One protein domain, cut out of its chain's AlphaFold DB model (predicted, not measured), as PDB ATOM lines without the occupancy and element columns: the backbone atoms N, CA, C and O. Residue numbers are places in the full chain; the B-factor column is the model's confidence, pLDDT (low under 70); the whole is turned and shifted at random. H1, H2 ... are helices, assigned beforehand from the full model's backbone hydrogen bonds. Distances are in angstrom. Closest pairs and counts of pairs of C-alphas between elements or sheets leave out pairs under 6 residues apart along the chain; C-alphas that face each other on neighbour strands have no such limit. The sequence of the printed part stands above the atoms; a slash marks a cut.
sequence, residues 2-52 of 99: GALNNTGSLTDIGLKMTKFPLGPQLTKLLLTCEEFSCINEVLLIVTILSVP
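Overview. This is residues 2 to 52 of the 99 residues of the protein "Pre-mRNA-splicing factor ATP-dependent RNA helicase DEAH7" of Artemisia annua (UniProt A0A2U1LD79). Two helices side by side, H3 and H2, make a helical hairpin; the short H1 packs steeply on the side of H2 away from H3, and residues 2 to 11 form a looped end beyond it. The printed part has 51 residues with three named helices in the order H1, H2, H3, no named strand, class all helix. It is only just loose, close to compact, with a radius of gyration of the C-alphas of 11.9 A and spans of 35 by 26 by 15 A.

Along the chain. H3, residues 39 to 50, is 16.1 A long and ends at C-alpha 50, (107.955, 70.996, 70.612). H2, residues 24 to 32, measures 12.1 A. H1, residues 12 to 17, measures 8.6 A and begins at C-alpha 12, (111.272, 70.936, 46.620).

Arrangement. H3 touches H2 at a shallow tilt of 12 degrees, opposite ways; their closest C-alphas, of Val 42 and Leu 30, are 6.4 A apart. H2 touches H1 at a steep tilt of 63 degrees, opposite ways; their closest C-alphas, of Thr 27 and Met 17, are 5.8 A apart. H1 and H3 are apart. In H1, H2 and H3 every O i to N i+4 pair is within hydrogen-bond range.

Size, cuts and confidence. The farthest C-alphas, of Thr 7 and Pro 52, are 36.6 A apart. The printed part has no cut, both links are short, and no printed residue is under 70 in pLDDT.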
ATOM      1  N   GLY A   2     101.819  72.327  50.520       81.69
ATOM      2  CA  GLY A   2     102.670  72.398  49.325       81.69
ATOM      3  C   GLY A   2     103.821  71.389  49.306       81.69
ATOM      4  O   GLY A   2     104.746  71.571  48.530       81.69
ATOM      5  N   ALA A   3     103.785  70.362  50.166       86.31
ATOM      6  CA  ALA A   3     104.809  69.323  50.263       86.31
ATOM      7  C   ALA A   3     104.669  68.253  49.167       86.31
ATOM      8  O   ALA A   3     105.657  67.637  48.786       86.31
ATOM      9  N   LEU A   4     103.451  68.056  48.656       91.25
ATOM     10  CA  LEU A   4     103.138  67.157  47.550       91.25
ATOM     11  C   LEU A   4     102.561  67.964  46.385       91.25
ATOM     12  O   LEU A   4     101.845  68.944  46.604       91.25
ATOM     13  N   ASN A   5     102.880  67.551  45.164       89.75
ATOM     14  CA  ASN A   5     102.260  68.066  43.948       89.75
ATOM     15  C   ASN A   5     100.934  67.328  43.646       89.75
ATOM     16  O   ASN A   5     100.544  66.394  44.349       89.75
ATOM     17  N   ASN A   6     100.253  67.716  42.563       89.94
ATOM     18  CA  ASN A   6      98.962  67.131  42.163       89.94
ATOM     19  C   ASN A   6      99.041  65.644  41.764       89.94
ATOM     20  O   ASN A   6      98.007  64.993  41.653       89.94
ATOM     21  N   THR A   7     100.244  65.105  41.549       90.69
ATOM     22  CA  THR A   7     100.480  63.686  41.244       90.69
ATOM     23  C   THR A   7     100.932  62.886  42.470       90.69
ATOM     24  O   THR A   7     101.242  61.706  42.343       90.69
ATOM     25  N   GLY A   8     100.992  63.505  43.657       88.44
ATOM     26  CA  GLY A   8     101.419  62.862  44.905       88.44
ATOM     27  C   GLY A   8     102.937  62.730  45.082       88.44
ATOM     28  O   GLY A   8     103.386  62.061  46.007       88.44
ATOM     29  N   SER A   9     103.743  63.359  44.226       91.88
ATOM     30  CA  SER A   9     105.206  63.402  44.352       91.88
ATOM     31  C   SER A   9     105.653  64.557  45.252       91.88
ATOM     32  O   SER A   9     104.987  65.593  45.317       91.88
ATOM     33  N   LEU A  10     106.799  64.399  45.925       91.31
ATOM     34  CA  LEU A  10     107.384  65.453  46.759       91.31
ATOM     35  C   LEU A  10     107.774  66.675  45.919       91.31
ATOM     36  O   LEU A  10     108.393  66.549  44.865       91.31
ATOM     37  N   THR A  11     107.434  67.857  46.421       93.75
ATOM     38  CA  THR A  11     107.942  69.135  45.907       93.75
ATOM     39  C   THR A  11     109.308  69.452  46.521       93.75
ATOM     40  O   THR A  11     109.704  68.831  47.508       93.75
ATOM     41  N   ASP A  12     110.005  70.477  46.023       90.50
ATOM     42  CA  ASP A  12     111.272  70.936  46.620       90.50
ATOM     43  C   ASP A  12     111.115  71.344  48.091       90.50
ATOM     44  O   ASP A  12     111.974  71.071  48.931       90.50
ATOM     45  N   ILE A  13     109.980  71.964  48.426       90.00
ATOM     46  CA  ILE A  13     109.631  72.309  49.806       90.00
ATOM     47  C   ILE A  13     109.405  71.028  50.608       90.00
ATOM     48  O   ILE A  13     109.956  70.897  51.697       90.00
ATOM     49  N   GLY A  14     108.661  70.061  50.061       91.31
ATOM     50  CA  GLY A  14     108.461  68.754  50.685       91.31
ATOM     51  C   GLY A  14     109.777  68.027  50.962       91.31
ATOM     52  O   GLY A  14     109.960  67.496  52.053       91.31
ATOM     53  N   LEU A  15     110.728  68.076  50.027       92.31
ATOM     54  CA  LEU A  15     112.059  67.488  50.183       92.31
ATOM     55  C   LEU A  15     112.892  68.204  51.255       92.31
ATOM     56  O   LEU A  15     113.623  67.563  52.003       92.31
ATOM     57  N   LYS A  16     112.791  69.533  51.370       91.44
ATOM     58  CA  LYS A  16     113.409  70.258  52.491       91.44
ATOM     59  C   LYS A  16     112.771  69.862  53.823       91.44
ATOM     60  O   LYS A  16     113.484  69.733  54.814       91.44
ATOM     61  N   MET A  17     111.458  69.630  53.845       92.12
ATOM     62  CA  MET A  17     110.740  69.275  55.068       92.12
ATOM     63  C   MET A  17     111.166  67.918  55.644       92.12
ATOM     64  O   MET A  17     111.187  67.776  56.863       92.12
ATOM     65  N   THR A  18     111.565  66.951  54.807       91.62
ATOM     66  CA  THR A  18     112.013  65.624  55.279       91.62
ATOM     67  C   THR A  18     113.314  65.661  56.081       91.62
ATOM     68  O   THR A  18     113.628  64.702  56.780       91.62
ATOM     69  N   LYS A  19     114.072  66.761  56.008       92.06
ATOM     70  CA  LYS A  19     115.336  66.926  56.736       92.06
ATOM     71  C   LYS A  19     115.148  67.284  58.211       92.06
ATOM     72  O   LYS A  19     116.118  67.226  58.961       92.06
ATOM     73  N   PHE A  20     113.940  67.671  58.626       90.00
ATOM     74  CA  PHE A  20     113.668  68.120  59.989       90.00
ATOM     75  C   PHE A  20     112.861  67.076  60.769       90.00
ATOM     76  O   PHE A  20     111.857  66.583  60.254       90.00
ATOM     77  N   PRO A  21     113.223  66.786  62.034       90.25
ATOM     78  CA  PRO A  21     112.482  65.873  62.904       90.25
ATOM     79  C   PRO A  21     111.258  66.566  63.534       90.25
ATOM     80  O   PRO A  21     111.029  66.480  64.735       90.25
ATOM     81  N   LEU A  22     110.501  67.317  62.735       89.06
ATOM     82  CA  LEU A  22     109.375  68.135  63.179       89.06
ATOM     83  C   LEU A  22     108.122  67.791  62.376       89.06
ATOM     84  O   LEU A  22     108.186  67.312  61.241       89.06
ATOM     85  N   GLY A  23     106.959  68.083  62.960       89.19
ATOM     86  CA  GLY A  23     105.689  67.964  62.254       89.19
ATOM     87  C   GLY A  23     105.657  68.862  61.004       89.19
ATOM     88  O   GLY A  23     106.169  69.984  61.051       89.19
ATOM     89  N   PRO A  24     105.001  68.445  59.903       89.31
ATOM     90  CA  PRO A  24     104.984  69.202  58.645       89.31
ATOM     91  C   PRO A  24     104.542  70.670  58.783       89.31
ATOM     92  O   PRO A  24     104.991  71.536  58.036       89.31
ATOM     93  N   GLN A  25     103.669  70.975  59.744       89.69
ATOM     94  CA  GLN A  25     103.200  72.339  60.018       89.69
ATOM     95  C   GLN A  25     104.340  73.231  60.531       89.69
ATOM     96  O   GLN A  25     104.579  74.303  59.976       89.69
ATOM     97  N   LEU A  26     105.078  72.753  61.535       90.19
ATOM     98  CA  LEU A  26     106.190  73.475  62.155       90.19
ATOM     99  C   LEU A  26     107.376  73.592  61.199       90.19
ATOM    100  O   LEU A  26     107.970  74.661  61.080       90.19
ATOM    101  N   THR A  27     107.670  72.533  60.442       91.94
ATOM    102  CA  THR A  27     108.736  72.579  59.438       91.94
ATOM    103  C   THR A  27     108.428  73.593  58.344       91.94
ATOM    104  O   THR A  27     109.309  74.331  57.919       91.94
ATOM    105  N   LYS A  28     107.169  73.682  57.893       90.31
ATOM    106  CA  LYS A  28     106.783  74.688  56.899       90.31
ATOM    107  C   LYS A  28     106.885  76.105  57.464       90.31
ATOM    108  O   LYS A  28     107.352  76.987  56.747       90.31
ATOM    109  N   LEU A  29     106.484  76.321  58.718       90.88
ATOM    110  CA  LEU A  29     106.638  77.609  59.399       90.88
ATOM    111  C   LEU A  29     108.116  78.038  59.434       90.88
ATOM    112  O   LEU A  29     108.442  79.147  59.019       90.88
ATOM    113  N   LEU A  30     109.002  77.121  59.825       91.25
ATOM    114  CA  LEU A  30     110.446  77.353  59.898       91.25
ATOM    115  C   LEU A  30     111.098  77.565  58.523       91.25
ATOM    116  O   LEU A  30     112.028  78.345  58.394       91.25
ATOM    117  N   LEU A  31     110.602  76.917  57.469       90.81
ATOM    118  CA  LEU A  31     111.090  77.168  56.108       90.81
ATOM    119  C   LEU A  31     110.613  78.508  55.538       90.81
ATOM    120  O   LEU A  31     111.266  79.056  54.662       90.81
ATOM    121  N   THR A  32     109.463  79.013  55.988       90.06
ATOM    122  CA  THR A  32     108.885  80.250  55.444       90.06
ATOM    123  C   THR A  32     109.414  81.485  56.184       90.06
ATOM    124  O   THR A  32     109.453  82.566  55.613       90.06
ATOM    125  N   CYS A  33     109.878  81.351  57.432       90.81
ATOM    126  CA  CYS A  33     110.389  82.486  58.210       90.81
ATOM    127  C   CYS A  33     111.679  83.110  57.652       90.81
ATOM    128  O   CYS A  33     111.952  84.276  57.937       90.81
ATOM    129  N   GLU A  34     112.429  82.372  56.825       86.56
ATOM    130  CA  GLU A  34     113.575  82.890  56.070       86.56
ATOM    131  C   GLU A  34     113.162  84.077  55.181       86.56
ATOM    132  O   GLU A  34     113.848  85.095  55.152       86.56
ATOM    133  N   GLU A  35     111.986  84.005  54.549       88.75
ATOM    134  CA  GLU A  35     111.448  85.069  53.687       88.75
ATOM    135  C   GLU A  35     111.011  86.311  54.487       88.75
ATOM    136  O   GLU A  35     111.033  87.428  53.973       88.75
ATOM    137  N   PHE A  36     110.646  86.130  55.759       88.81
ATOM    138  CA  PHE A  36     110.146  87.189  56.645       88.81
ATOM    139  C   PHE A  36     111.212  87.756  57.595       88.81
ATOM    140  O   PHE A  36     110.898  88.618  58.413       88.81
ATOM    141  N   SER A  37     112.467  87.293  57.505       90.00
ATOM    142  CA  SER A  37     113.573  87.714  58.384       90.00
ATOM    143  C   SER A  37     113.289  87.559  59.893       90.00
ATOM    144  O   SER A  37     113.864  88.274  60.708       90.00
ATOM    145  N   CYS A  38     112.425  86.614  60.280       89.88
ATOM    146  CA  CYS A  38     111.996  86.376  61.670       89.88
ATOM    147  C   CYS A  38     112.399  84.982  62.181       89.88
ATOM    148  O   CYS A  38     111.675  84.320  62.929       89.88
ATOM    149  N   ILE A  39     113.560  84.496  61.729       91.19
ATOM    150  CA  ILE A  39     114.002  83.125  62.001       91.19
ATOM    151  C   ILE A  39     114.216  82.854  63.491       91.19
ATOM    152  O   ILE A  39     113.884  81.767  63.954       91.19
ATOM    153  N   ASN A  40     114.700  83.840  64.251       89.38
ATOM    154  CA  ASN A  40     114.975  83.689  65.679       89.38
ATOM    155  C   ASN A  40     113.680  83.525  66.483       89.38
ATOM    156  O   ASN A  40     113.559  82.606  67.291       89.38
ATOM    157  N   GLU A  41     112.689  84.381  66.236       88.81
ATOM    158  CA  GLU A  41     111.386  84.328  66.897       88.81
ATOM    159  C   GLU A  41     110.644  83.039  66.550       88.81
ATOM    160  O   GLU A  41     110.090  82.382  67.432       88.81
ATOM    161  N   VAL A  42     110.661  82.651  65.272       91.75
ATOM    162  CA  VAL A  42     110.007  81.422  64.816       91.75
ATOM    163  C   VAL A  42     110.694  80.187  65.386       91.75
ATOM    164  O   VAL A  42     110.000  79.271  65.822       91.75
ATOM    165  N   LEU A  43     112.027  80.160  65.442       90.75
ATOM    166  CA  LEU A  43     112.764  79.057  66.051       90.75
ATOM    167  C   LEU A  43     112.377  78.889  67.525       90.75
ATOM    168  O   LEU A  43     112.072  77.775  67.940       90.75
ATOM    169  N   LEU A  44     112.301  79.988  68.282       89.50
ATOM    170  CA  LEU A  44     111.870  79.965  69.682       89.50
ATOM    171  C   LEU A  44     110.441  79.445  69.847       89.50
ATOM    172  O   LEU A  44     110.201  78.575  70.685       89.50
ATOM    173  N   ILE A  45     109.501  79.921  69.026       89.19
ATOM    174  CA  ILE A  45     108.116  79.429  69.040       89.19
ATOM    175  C   ILE A  45     108.086  77.924  68.749       89.19
ATOM    176  O   ILE A  45     107.458  77.168  69.486       89.19
ATOM    177  N   VAL A  46     108.803  77.463  67.719       90.69
ATOM    178  CA  VAL A  46     108.888  76.037  67.374       90.69
ATOM    179  C   VAL A  46     109.472  75.225  68.531       90.69
ATOM    180  O   VAL A  46     108.949  74.152  68.829       90.69
ATOM    181  N   THR A  47     110.502  75.724  69.218       88.31
ATOM    182  CA  THR A  47     111.089  75.061  70.390       88.31
ATOM    183  C   THR A  47     110.080  74.916  71.527       88.31
ATOM    184  O   THR A  47     109.920  73.809  72.036       88.31
ATOM    185  N   ILE A  48     109.367  75.988  71.890       85.62
ATOM    186  CA  ILE A  48     108.379  75.958  72.983       85.62
ATOM    187  C   ILE A  48     107.222  75.007  72.653       85.62
ATOM    188  O   ILE A  48     106.778  74.259  73.517       85.62
ATOM    189  N   LEU A  49     106.763  74.979  71.400       85.50
ATOM    190  CA  LEU A  49     105.684  74.083  70.965       85.50
ATOM    191  C   LEU A  49     106.114  72.617  70.842       85.50
ATOM    192  O   LEU A  49     105.264  71.729  70.813       85.50
ATOM    193  N   SER A  50     107.417  72.355  70.736       86.50
ATOM    194  CA  SER A  50     107.955  70.996  70.612       86.50
ATOM    195  C   SER A  50     108.156  70.307  71.963       86.50
ATOM    196  O   SER A  50     108.423  69.106  71.996       86.50
ATOM    197  N   VAL A  51     108.041  71.042  73.071       84.12
ATOM    198  CA  VAL A  51     108.156  70.510  74.433       84.12
ATOM    199  C   VAL A  51     106.792  70.506  75.130       84.12
ATOM    200  O   VAL A  51     105.904  71.271  74.754       84.12
ATOM    201  N   PRO A  52     106.584  69.652  76.151       81.25
ATOM    202  CA  PRO A  52     105.406  69.754  77.002       81.25
ATOM    203  C   PRO A  52     105.289  71.153  77.608       81.25
ATOM    204  O   PRO A  52     106.300  71.789  77.908       81.25
TER     205      PRO A  52